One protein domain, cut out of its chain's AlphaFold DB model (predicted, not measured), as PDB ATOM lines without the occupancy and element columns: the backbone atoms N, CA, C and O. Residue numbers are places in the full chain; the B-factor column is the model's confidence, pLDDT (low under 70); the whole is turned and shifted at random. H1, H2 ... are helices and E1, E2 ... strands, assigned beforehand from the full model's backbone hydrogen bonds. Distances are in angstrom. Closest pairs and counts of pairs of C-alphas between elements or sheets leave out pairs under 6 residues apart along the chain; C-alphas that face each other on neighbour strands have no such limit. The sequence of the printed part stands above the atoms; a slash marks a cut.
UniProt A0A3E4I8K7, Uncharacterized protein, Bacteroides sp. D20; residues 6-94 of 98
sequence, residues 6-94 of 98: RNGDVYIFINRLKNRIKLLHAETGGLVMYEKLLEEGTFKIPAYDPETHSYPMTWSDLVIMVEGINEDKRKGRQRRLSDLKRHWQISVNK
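This is residues 6 to 94 of the 98 residues of an uncharacterized protein of Bacteroides sp. D20 (UniProt A0A3E4I8K7). Look for a three-strand sheet, E1 E2 E3, with the short helix H1 grazing it and the longer H2 beyond H1, where residues 72 to 79 and 88 to 94 stick out. A long loop, residues 38 to 58, leads from E3 to H1. The 89 printed residues, with E1 E2 E3 H1 H2 in chain order, are mixed, helices and strands; the whole is only just loose, close to compact, with a radius of gyration of the C-alphas of 14.9 A, spanning 39 by 35 by 23 A.

Start at inner strand E2, residues 20 to 27. E1, residues 11 to 14, is its antiparallel neighbour and hairpin partner; N 11 and O 24 are 2.8 A apart, within hydrogen-bond range. E3, residues 30 to 37, is its other antiparallel neighbour, again a hairpin, with N 21 and O 36 at 2.9 A; the three make a meander, each strand the antiparallel neighbour of the one before. H1, residues 59 to 67, only grazes the sheet with residues 62 to 67; its closest C-alpha to E3, Val 66, is 7.6 A from that of Lys 36. H2, residues 76 to 92, is apart from H1 and the strands. Every O i to N i+4 pair is within range in H1, 11 of 13 in H2.

Find C-alpha 11 of E1 at (40.137, 14.036, 7.401). E2 runs 22.5 A, E3 23.3 A, and H2 23.9 A to C-alpha 92 at (50.813, 33.629, 20.073).

The C-alphas of Gly 29 and Arg 74, the two farthest apart, are 43.8 A apart. The printed part has no cut; the link from E3 to H1 is long. Expect pLDDT under 70 in residues 6 to 8 and 68 to 94.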
ATOM      1  N   ARG A   6      39.950  17.704  -2.124       63.38
ATOM      2  CA  ARG A   6      39.956  18.915  -2.960       63.38
ATOM      3  C   ARG A   6      38.703  19.783  -2.818       63.38
ATOM      4  O   ARG A   6      38.752  20.950  -3.189       63.38
ATOM      5  N   ASN A   7      37.617  19.243  -2.266       64.19
ATOM      6  CA  ASN A   7      36.364  19.963  -2.021       64.19
ATOM      7  C   ASN A   7      36.319  20.632  -0.634       64.19
ATOM      8  O   ASN A   7      35.283  21.171  -0.252       64.19
ATOM      9  N   GLY A   8      37.432  20.623   0.110       66.19
ATOM     10  CA  GLY A   8      37.522  21.204   1.453       66.19
ATOM     11  C   GLY A   8      37.185  20.227   2.581       66.19
ATOM     12  O   GLY A   8      37.073  20.647   3.733       66.19
ATOM     13  N   ASP A   9      37.054  18.934   2.273       75.00
ATOM     14  CA  ASP A   9      36.854  17.897   3.280       75.00
ATOM     15  C   ASP A   9      38.083  17.779   4.196       75.00
ATOM     16  O   ASP A   9      39.231  17.707   3.742       75.00
ATOM     17  N   VAL A  10      37.834  17.721   5.507       76.94
ATOM     18  CA  VAL A  10      38.865  17.528   6.534       76.94
ATOM     19  C   VAL A  10      38.837  16.082   7.011       76.94
ATOM     20  O   VAL A  10      37.828  15.599   7.525       76.94
ATOM     21  N   TYR A  11      39.972  15.399   6.908       82.44
ATOM     22  CA  TYR A  11      40.137  14.036   7.401       82.44
ATOM     23  C   TYR A  11      40.795  14.064   8.771       82.44
ATOM     24  O   TYR A  11      41.850  14.672   8.965       82.44
ATOM     25  N   ILE A  12      40.166  13.379   9.720       84.81
ATOM     26  CA  ILE A  12      40.582  13.363  11.115       84.81
ATOM     27  C   ILE A  12      41.100  11.972  11.454       84.81
ATOM     28  O   ILE A  12      40.376  10.982  11.362       84.81
ATOM     29  N   PHE A  13      42.351  11.902  11.896       87.25
ATOM     30  CA  PHE A  13      42.977  10.669  12.358       87.25
ATOM     31  C   PHE A  13      43.246  10.774  13.847       87.25
ATOM     32  O   PHE A  13      43.888  11.719  14.304       87.25
ATOM     33  N   ILE A  14      42.792   9.782  14.605       86.88
ATOM     34  CA  ILE A  14      43.005   9.722  16.049       86.88
ATOM     35  C   ILE A  14      43.679   8.398  16.376       86.88
ATOM     36  O   ILE A  14      43.275   7.341  15.891       86.88
ATOM     37  N   ASN A  15      44.745   8.443  17.172       89.69
ATOM     38  CA  ASN A  15      45.448   7.225  17.553       89.69
ATOM     39  C   ASN A  15      44.632   6.382  18.551       89.69
ATOM     40  O   ASN A  15      43.713   6.868  19.207       89.69
ATOM     41  N   ARG A  16      45.007   5.107  18.726       86.38
ATOM     42  CA  ARG A  16      44.310   4.181  19.644       86.38
ATOM     43  C   ARG A  16      44.219   4.693  21.085       86.38
ATOM     44  O   ARG A  16      43.218   4.451  21.748       86.38
ATOM     45  N   LEU A  17      45.253   5.393  21.553       87.75
ATOM     46  CA  LEU A  17      45.297   5.981  22.895       87.75
ATOM     47  C   LEU A  17      44.487   7.278  23.011       87.75
ATOM     48  O   LEU A  17      44.347   7.798  24.110       87.75
ATOM     49  N   LYS A  18      43.956   7.802  21.901       88.88
ATOM     50  CA  LYS A  18      43.182   9.045  21.826       88.88
ATOM     51  C   LYS A  18      43.910  10.267  22.386       88.88
ATOM     52  O   LYS A  18      43.260  11.217  22.789       88.88
ATOM     53  N   ASN A  19      45.238  10.279  22.421       88.56
ATOM     54  CA  ASN A  19      46.028  11.425  22.887       88.56
ATOM     55  C   ASN A  19      46.699  12.187  21.738       88.56
ATOM     56  O   ASN A  19      47.320  13.219  21.966       88.56
ATOM     57  N   ARG A  20      46.566  11.702  20.501       89.69
ATOM     58  CA  ARG A  20      47.109  12.335  19.301       89.69
ATOM     59  C   ARG A  20      46.035  12.438  18.230       89.69
ATOM     60  O   ARG A  20      45.397  11.432  17.915       89.69
ATOM     61  N   ILE A  21      45.898  13.627  17.655       89.56
ATOM     62  CA  ILE A  21      45.004  13.920  16.536       89.56
ATOM     63  C   ILE A  21      45.801  14.486  15.363       89.56
ATOM     64  O   ILE A  21      46.728  15.274  15.560       89.56
ATOM     65  N   LYS A  22      45.436  14.075  14.147       90.44
ATOM     66  CA  LYS A  22      45.924  14.658  12.898       90.44
ATOM     67  C   LYS A  22      44.748  15.118  12.051       90.44
ATOM     68  O   LYS A  22      43.790  14.365  11.894       90.44
ATOM     69  N   LEU A  23      44.843  16.330  11.522       87.75
ATOM     70  CA  LEU A  23      43.878  16.915  10.598       87.75
ATOM     71  C   LEU A  23      44.557  17.060   9.249       87.75
ATOM     72  O   LEU A  23      45.637  17.638   9.182       87.75
ATOM     73  N   LEU A  24      43.933  16.533   8.206       88.06
ATOM     74  CA  LEU A  24      44.432  16.596   6.842       88.06
ATOM     75  C   LEU A  24      43.388  17.266   5.957       88.06
ATOM     76  O   LEU A  24      42.242  16.819   5.934       88.06
ATOM     77  N   HIS A  25      43.782  18.296   5.219       84.31
ATOM     78  CA  HIS A  25      42.913  18.939   4.237       84.31
ATOM     79  C   HIS A  25      43.731  19.517   3.083       84.31
ATOM     80  O   HIS A  25      44.911  19.833   3.252       84.31
ATOM     81  N   ALA A  26      43.130  19.617   1.898       83.25
ATOM     82  CA  ALA A  26      43.759  20.298   0.775       83.25
ATOM     83  C   ALA A  26      43.340  21.763   0.783       83.25
ATOM     84  O   ALA A  26      42.164  22.098   0.903       83.25
ATOM     85  N   GLU A  27      44.327  22.625   0.610       83.56
ATOM     86  CA  GLU A  27      44.153  24.038   0.323       83.56
ATOM     87  C   GLU A  27      44.695  24.338  -1.077       83.56
ATOM     88  O   GLU A  27      45.349  23.506  -1.712       83.56
ATOM     89  N   THR A  28      44.478  25.561  -1.566       79.88
ATOM     90  CA  THR A  28      44.981  26.017  -2.872       79.88
ATOM     91  C   THR A  28      46.504  25.856  -3.020       79.88
ATOM     92  O   THR A  28      46.994  25.707  -4.134       79.88
ATOM     93  N   GLY A  29      47.255  25.843  -1.910       81.19
ATOM     94  CA  GLY A  29      48.711  25.650  -1.882       81.19
ATOM     95  C   GLY A  29      49.191  24.198  -1.770       81.19
ATOM     96  O   GLY A  29      50.398  23.967  -1.782       81.19
ATOM     97  N   GLY A  30      48.286  23.220  -1.656       84.12
ATOM     98  CA  GLY A  30      48.624  21.806  -1.493       84.12
ATOM     99  C   GLY A  30      47.990  21.168  -0.259       84.12
ATOM    100  O   GLY A  30      46.992  21.641   0.276       84.12
ATOM    101  N   LEU A  31      48.555  20.042   0.170       85.31
ATOM    102  CA  LEU A  31      48.047  19.263   1.294       85.31
ATOM    103  C   LEU A  31      48.617  19.794   2.615       85.31
ATOM    104  O   LEU A  31      49.834  19.798   2.802       85.31
ATOM    105  N   VAL A  32      47.745  20.193   3.537       86.88
ATOM    106  CA  VAL A  32      48.119  20.705   4.858       86.88
ATOM    107  C   VAL A  32      47.761  19.677   5.922       86.88
ATOM    108  O   VAL A  32      46.663  19.114   5.924       86.88
ATOM    109  N   MET A  33      48.706  19.425   6.832       88.69
ATOM    110  CA  MET A  33      48.512  18.524   7.960       88.69
ATOM    111  C   MET A  33      48.824  19.221   9.283       88.69
ATOM    112  O   MET A  33      49.956  19.647   9.512       88.69
ATOM    113  N   TYR A  34      47.839  19.261  10.179       87.81
ATOM    114  CA  TYR A  34      48.018  19.686  11.567       87.81
ATOM    115  C   TYR A  34      48.109  18.464  12.478       87.81
ATOM    116  O   TYR A  34      47.332  17.521  12.329       87.81
ATOM    117  N   GLU A  35      49.020  18.484  13.452       88.50
ATOM    118  CA  GLU A  35      49.140  17.443  14.478       88.50
ATOM    119  C   GLU A  35      49.099  18.073  15.871       88.50
ATOM    120  O   GLU A  35      49.832  19.018  16.157       88.50
ATOM    121  N   LYS A  36      48.261  17.521  16.756       86.50
ATOM    122  CA  LYS A  36      48.259  17.860  18.183       86.50
ATOM    123  C   LYS A  36      48.429  16.593  19.009       86.50
ATOM    124  O   LYS A  36      47.667  15.635  18.873       86.50
ATOM    125  N   LEU A  37      49.435  16.614  19.877       87.94
ATOM    126  CA  LEU A  37      49.687  15.604  20.896       87.94
ATOM    127  C   LEU A  37      49.372  16.221  22.258       87.94
ATOM    128  O   LEU A  37      49.870  17.298  22.578       87.94
ATOM    129  N   LEU A  38      48.541  15.549  23.045       83.56
ATOM    130  CA  LEU A  38      48.308  15.920  24.432       83.56
ATOM    131  C   LEU A  38      49.479  15.429  25.281       83.56
ATOM    132  O   LEU A  38      49.845  14.255  25.210       83.56
ATOM    133  N   GLU A  39      50.048  16.323  26.089       82.50
ATOM    134  CA  GLU A  39      51.073  15.968  27.081       82.50
ATOM    135  C   GLU A  39      50.488  15.068  28.182       82.50
ATOM    136  O   GLU A  39      51.169  14.177  28.684       82.50
ATOM    137  N   GLU A  40      49.199  15.239  28.497       79.75
ATOM    138  CA  GLU A  40      48.449  14.422  29.449       79.75
ATOM    139  C   GLU A  40      46.982  14.263  29.001       79.75
ATOM    140  O   GLU A  40      46.385  15.174  28.423       79.75
ATOM    141  N   GLY A  41      46.376  13.106  29.291       84.69
ATOM    142  CA  GLY A  41      44.956  12.847  29.044       84.69
ATOM    143  C   GLY A  41      44.624  12.349  27.633       84.69
ATOM    144  O   GLY A  41      45.481  11.873  26.889       84.69
ATOM    145  N   THR A  42      43.334  12.399  27.286       85.94
ATOM    146  CA  THR A  42      42.802  11.919  26.001       85.94
ATOM    147  C   THR A  42      41.732  12.864  25.457       85.94
ATOM    148  O   THR A  42      40.999  13.497  26.218       85.94
ATOM    149  N   PHE A  43      41.628  12.949  24.133       85.31
ATOM    150  CA  PHE A  43      40.567  13.653  23.433       85.31
ATOM    151  C   PHE A  43      39.217  12.980  23.696       85.31
ATOM    152  O   PHE A  43      39.068  11.757  23.590       85.31
ATOM    153  N   LYS A  44      38.203  13.799  23.986       82.81
ATOM    154  CA  LYS A  44      36.811  13.355  24.066       82.81
ATOM    155  C   LYS A  44      36.213  13.317  22.665       82.81
ATOM    156  O   LYS A  44      35.708  14.316  22.172       82.81
ATOM    157  N   ILE A  45      36.312  12.154  22.036       82.06
ATOM    158  CA  ILE A  45      35.769  11.913  20.697       82.06
ATOM    159  C   ILE A  45      34.244  11.752  20.804       82.06
ATOM    160  O   ILE A  45      33.801  11.015  21.693       82.06
ATOM    161  N   PRO A  46      33.448  12.398  19.931       79.62
ATOM    162  CA  PRO A  46      32.007  12.175  19.872       79.62
ATOM    163  C   PRO A  46      31.667  10.712  19.549       79.62
ATOM    164  O   PRO A  46      32.520   9.919  19.138       79.62
ATOM    165  N   ALA A  47      30.406  10.340  19.769       81.06
ATOM    166  CA  ALA A  47      29.931   9.007  19.427       81.06
ATOM    167  C   ALA A  47      30.035   8.783  17.912       81.06
ATOM    168  O   ALA A  47      29.724   9.670  17.120       81.06
ATOM    169  N   TYR A  48      30.496   7.594  17.529       81.19
ATOM    170  CA  TYR A  48      30.498   7.175  16.135       81.19
ATOM    171  C   TYR A  48      29.064   6.894  15.699       81.19
ATOM    172  O   TYR A  48      28.349   6.170  16.395       81.19
ATOM    173  N   ASP A  49      28.670   7.447  14.560       79.75
ATOM    174  CA  ASP A  49      27.388   7.167  13.940       79.75
ATOM    175  C   ASP A  49      27.551   6.017  12.925       79.75
ATOM    176  O   ASP A  49      28.196   6.192  11.882       79.75
ATOM    177  N   PRO A  50      27.008   4.819  13.224       78.50
ATOM    178  CA  PRO A  50      27.116   3.667  12.343       78.50
ATOM    179  C   PRO A  50      26.297   3.808  11.058       78.50
ATOM    180  O   PRO A  50      26.642   3.141  10.088       78.50
ATOM    181  N   GLU A  51      25.262   4.655  11.016       82.38
ATOM    182  CA  GLU A  51      24.442   4.840   9.813       82.38
ATOM    183  C   GLU A  51      25.182   5.674   8.765       82.38
ATOM    184  O   GLU A  51      25.225   5.323   7.586       82.38
ATOM    185  N   THR A  52      25.831   6.758   9.196       76.56
ATOM    186  CA  THR A  52      26.612   7.633   8.305       76.56
ATOM    187  C   THR A  52      28.066   7.191   8.137       76.56
ATOM    188  O   THR A  52      28.801   7.765   7.331       76.56
ATOM    189  N   HIS A  53      28.491   6.166   8.880       70.31
ATOM    190  CA  HIS A  53      29.878   5.717   8.979       70.31
ATOM    191  C   HIS A  53      30.864   6.855   9.298       70.31
ATOM    192  O   HIS A  53      31.966   6.926   8.743       70.31
ATOM    193  N   SER A  54      30.454   7.780  10.167       71.31
ATOM    194  CA  SER A  54      31.192   9.013  10.429       71.31
ATOM    195  C   SER A  54      31.106   9.441  11.893       71.31
ATOM    196  O   SER A  54      30.337   8.898  12.686       71.31
ATOM    197  N   TYR A  55      31.934  10.413  12.270       77.00
ATOM    198  CA  TYR A  55      31.809  11.116  13.543       77.00
ATOM    199  C   TYR A  55      31.113  12.451  13.271       77.00
ATOM    200  O   TYR A  55      31.793  13.383  12.831       77.00
ATOM    201  N   PRO A  56      29.791  12.567  13.489       71.69
ATOM    202  CA  PRO A  56      29.094  13.822  13.261       71.69
ATOM    203  C   PRO A  56      29.664  14.882  14.203       71.69
ATOM    204  O   PRO A  56      29.621  14.742  15.426       71.69
ATOM    205  N   MET A  57      30.244  15.929  13.623       74.19
ATOM    206  CA  MET A  57      30.811  17.044  14.368       74.19
ATOM    207  C   MET A  57      30.713  18.326  13.555       74.19
ATOM    208  O   MET A  57      30.927  18.337  12.343       74.19
ATOM    209  N   THR A  58      30.402  19.422  14.232       77.50
ATOM    210  CA  THR A  58      30.549  20.764  13.672       77.50
ATOM    211  C   THR A  58      31.997  21.237  13.816       77.50
ATOM    212  O   THR A  58      32.771  20.705  14.614       77.50
ATOM    213  N   TRP A  59      32.370  22.293  13.089       73.50
ATOM    214  CA  TRP A  59      33.666  22.955  13.289       73.50
ATOM    215  C   TRP A  59      33.883  23.380  14.752       73.50
ATOM    216  O   TRP A  59      34.973  23.224  15.299       73.50
ATOM    217  N   SER A  60      32.827  23.861  15.413       73.69
ATOM    218  CA  SER A  60      32.866  24.243  16.827       73.69
ATOM    219  C   SER A  60      33.214  23.063  17.735       73.69
ATOM    220  O   SER A  60      34.016  23.224  18.656       73.69
ATOM    221  N   ASP A  61      32.667  21.877  17.460       76.00
ATOM    222  CA  ASP A  61      32.955  20.660  18.230       76.00
ATOM    223  C   ASP A  61      34.420  20.239  18.073       76.00
ATOM    224  O   ASP A  61      35.071  19.874  19.055       76.00
ATOM    225  N   LEU A  62      34.970  20.360  16.859       78.62
ATOM    226  CA  LEU A  62      36.384  20.104  16.594       78.62
ATOM    227  C   LEU A  62      37.283  21.060  17.386       78.62
ATOM    228  O   LEU A  62      38.230  20.608  18.027       78.62
ATOM    229  N   VAL A  63      36.976  22.361  17.384       78.69
ATOM    230  CA  VAL A  63      37.734  23.364  18.150       78.69
ATOM    231  C   VAL A  63      37.681  23.055  19.646       78.69
ATOM    232  O   VAL A  63      38.722  23.009  20.293       78.69
ATOM    233  N   ILE A  64      36.498  22.773  20.199       77.12
ATOM    234  CA  ILE A  64      36.329  22.416  21.618       77.12
ATOM    235  C   ILE A  64      37.140  21.163  21.970       77.12
ATOM    236  O   ILE A  64      37.831  21.140  22.995       77.12
ATOM    237  N   MET A  65      37.083  20.137  21.114       79.81
ATOM    238  CA  MET A  65      37.821  18.889  21.291       79.81
ATOM    239  C   MET A  65      39.333  19.125  21.255       79.81
ATOM    240  O   MET A  65      40.043  18.658  22.146       79.81
ATOM    241  N   VAL A  66      39.829  19.854  20.252       76.31
ATOM    242  CA  VAL A  66      41.258  20.142  20.077       76.31
ATOM    243  C   VAL A  66      41.777  20.993  21.229       76.31
ATOM    244  O   VAL A  66      42.838  20.683  21.764       76.31
ATOM    245  N   GLU A  67      41.046  22.019  21.661       75.81
ATOM    246  CA  GLU A  67      41.405  22.885  22.797       75.81
ATOM    247  C   GLU A  67      41.356  22.157  24.153       75.81
ATOM    248  O   GLU A  67      41.893  22.656  25.139       75.81
ATOM    249  N   GLY A  68      40.758  20.962  24.222       66.25
ATOM    250  CA  GLY A  68      40.664  20.186  25.460       66.25
ATOM    251  C   GLY A  68      39.704  20.801  26.481       66.25
ATOM    252  O   GLY A  68      39.853  20.589  27.687       66.25
ATOM    253  N   ILE A  69      38.712  21.573  26.022       64.00
ATOM    254  CA  ILE A  69      37.746  22.231  26.904       64.00
ATOM    255  C   ILE A  69      36.818  21.164  27.491       64.00
ATOM    256  O   ILE A  69      36.003  20.553  26.805       64.00
ATOM    257  N   ASN A  70      36.938  20.934  28.798       57.19
ATOM    258  CA  ASN A  70      36.133  19.946  29.499       57.19
ATOM    259  C   ASN A  70      34.757  20.537  29.857       57.19
ATOM    260  O   ASN A  70      34.663  21.484  30.644       57.19
ATOM    261  N   GLU A  71      33.673  19.982  29.305       53.53
ATOM    262  CA  GLU A  71      32.290  20.364  29.630       53.53
ATOM    263  C   GLU A  71      31.831  19.864  31.013       53.53
ATOM    264  O   GLU A  71      30.769  19.260  31.174       53.53
ATOM    265  N   ASP A  72      32.598  20.142  32.063       51.53
ATOM    266  CA  ASP A  72      32.084  19.976  33.417       51.53
ATOM    267  C   ASP A  72      31.063  21.090  33.694       51.53
ATOM    268  O   ASP A  72      31.409  22.234  34.024       51.53
ATOM    269  N   LYS A  73      29.769  20.756  33.557       51.06
ATOM    270  CA  LYS A  73      28.625  21.682  33.718       51.06
ATOM    271  C   LYS A  73      28.653  22.473  35.034       51.06
ATOM    272  O   LYS A  73      28.054  23.539  35.118       51.06
ATOM    273  N   ARG A  74      29.381  21.989  36.046       50.78
ATOM    274  CA  ARG A  74      29.467  22.589  37.386       50.78
ATOM    275  C   ARG A  74      30.499  23.717  37.531       50.78
ATOM    276  O   ARG A  74      30.422  24.457  38.504       50.78
ATOM    277  N   LYS A  75      31.469  23.861  36.618       51.09
ATOM    278  CA  LYS A  75      32.618  24.791  36.787       51.09
ATOM    279  C   LYS A  75      32.868  25.727  35.594       51.09
ATOM    280  O   LYS A  75      33.823  26.501  35.602       51.09
ATOM    281  N   GLY A  76      32.020  25.652  34.568       52.22
ATOM    282  CA  GLY A  76      32.375  26.030  33.202       52.22
ATOM    283  C   GLY A  76      32.580  27.519  32.904       52.22
ATOM    284  O   GLY A  76      33.585  27.870  32.307       52.22
ATOM    285  N   ARG A  77      31.663  28.436  33.233       51.31
ATOM    286  CA  ARG A  77      31.606  29.702  32.461       51.31
ATOM    287  C   ARG A  77      32.731  30.716  32.733       51.31
ATOM    288  O   ARG A  77      33.187  31.348  31.788       51.31
ATOM    289  N   GLN A  78      33.200  30.860  33.975       51.88
ATOM    290  CA  GLN A  78      34.249  31.838  34.321       51.88
ATOM    291  C   GLN A  78      35.671  31.322  34.081       51.88
ATOM    292  O   GLN A  78      36.500  32.085  33.593       51.88
ATOM    293  N   ARG A  79      35.936  30.030  34.330       57.16
ATOM    294  CA  ARG A  79      37.238  29.411  34.015       57.16
ATOM    295  C   ARG A  79      37.501  29.367  32.507       57.16
ATOM    296  O   ARG A  79      38.609  29.658  32.079       57.16
ATOM    297  N   ARG A  80      36.452  29.157  31.695       58.56
ATOM    298  CA  ARG A  80      36.507  29.224  30.219       58.56
ATOM    299  C   ARG A  80      37.201  30.485  29.706       58.56
ATOM    300  O   ARG A  80      38.118  30.380  28.908       58.56
ATOM    301  N   LEU A  81      36.778  31.671  30.153       56.56
ATOM    302  CA  LEU A  81      37.327  32.944  29.664       56.56
ATOM    303  C   LEU A  81      38.784  33.158  30.096       56.56
ATOM    304  O   LEU A  81      39.567  33.711  29.327       56.56
ATOM    305  N   SER A  82      39.154  32.736  31.310       61.69
ATOM    306  CA  SER A  82      40.528  32.869  31.806       61.69
ATOM    307  C   SER A  82      41.488  31.880  31.147       61.69
ATOM    308  O   SER A  82      42.608  32.261  30.808       61.69
ATOM    309  N   ASP A  83      41.041  30.643  30.920       62.59
ATOM    310  CA  ASP A  83      41.844  29.591  30.298       62.59
ATOM    311  C   ASP A  83      42.014  29.858  28.798       62.59
ATOM    312  O   ASP A  83      43.133  29.774  28.299       62.59
ATOM    313  N   LEU A  84      40.957  30.321  28.111       59.09
ATOM    314  CA  LEU A  84      41.031  30.790  26.720       59.09
ATOM    315  C   LEU A  84      42.054  31.918  26.561       59.09
ATOM    316  O   LEU A  84      42.895  31.856  25.669       59.09
ATOM    317  N   LYS A  85      42.028  32.926  27.447       59.69
ATOM    318  CA  LYS A  85      42.996  34.035  27.410       59.69
ATOM    319  C   LYS A  85      44.429  33.556  27.631       59.69
ATOM    320  O   LYS A  85      45.321  33.976  26.900       59.69
ATOM    321  N   ARG A  86      44.656  32.677  28.613       58.50
ATOM    322  CA  ARG A  86      45.991  32.130  28.903       58.50
ATOM    323  C   ARG A  86      46.517  31.254  27.770       58.50
ATOM    324  O   ARG A  86      47.667  31.424  27.380       58.50
ATOM    325  N   HIS A  87      45.695  30.345  27.248       57.41
ATOM    326  CA  HIS A  87      46.096  29.421  26.188       57.41
ATOM    327  C   HIS A  87      46.457  30.172  24.907       57.41
ATOM    328  O   HIS A  87      47.547  29.975  24.368       57.41
ATOM    329  N   TRP A  88      45.598  31.109  24.488       52.66
ATOM    330  CA  TRP A  88      45.884  31.955  23.335       52.66
ATOM    331  C   TRP A  88      47.174  32.738  23.535       52.66
ATOM    332  O   TRP A  88      48.062  32.629  22.701       52.66
ATOM    333  N   GLN A  89      47.339  33.435  24.663       44.03
ATOM    334  CA  GLN A  89      48.527  34.252  24.925       44.03
ATOM    335  C   GLN A  89      49.842  33.447  24.923       44.03
ATOM    336  O   GLN A  89      50.873  33.963  24.496       44.03
ATOM    337  N   ILE A  90      49.818  32.181  25.350       55.62
ATOM    338  CA  ILE A  90      50.983  31.283  25.276       55.62
ATOM    339  C   ILE A  90      51.262  30.857  23.827       55.62
ATOM    340  O   ILE A  90      52.425  30.814  23.424       55.62
ATOM    341  N   SER A  91      50.219  30.561  23.048       49.94
ATOM    342  CA  SER A  91      50.350  30.115  21.657       49.94
ATOM    343  C   SER A  91      50.838  31.239  20.730       49.94
ATOM    344  O   SER A  91      51.750  31.012  19.939       49.94
ATOM    345  N   VAL A  92      50.348  32.482  20.894       52.38
ATOM    346  CA  VAL A  92      50.813  33.629  20.073       52.38
ATOM    347  C   VAL A  92      52.286  33.971  20.327       52.38
ATOM    348  O   VAL A  92      52.974  34.448  19.432       52.38
ATOM    349  N   ASN A  93      52.790  33.702  21.535       48.78
ATOM    350  CA  ASN A  93      54.176  33.994  21.911       48.78
ATOM    351  C   ASN A  93      55.174  32.889  21.511       48.78
ATOM    352  O   ASN A  93      56.380  33.082  21.651       48.78
ATOM    353  N   LYS A  94      54.704  31.737  21.014       51.72
ATOM    354  CA  LYS A  94      55.541  30.627  20.528       51.72
ATOM    355  C   LYS A  94      55.517  30.551  19.000       51.72
ATOM    356  O   LYS A  94      55.180  29.523  18.424       51.72
TER     357      LYS A  94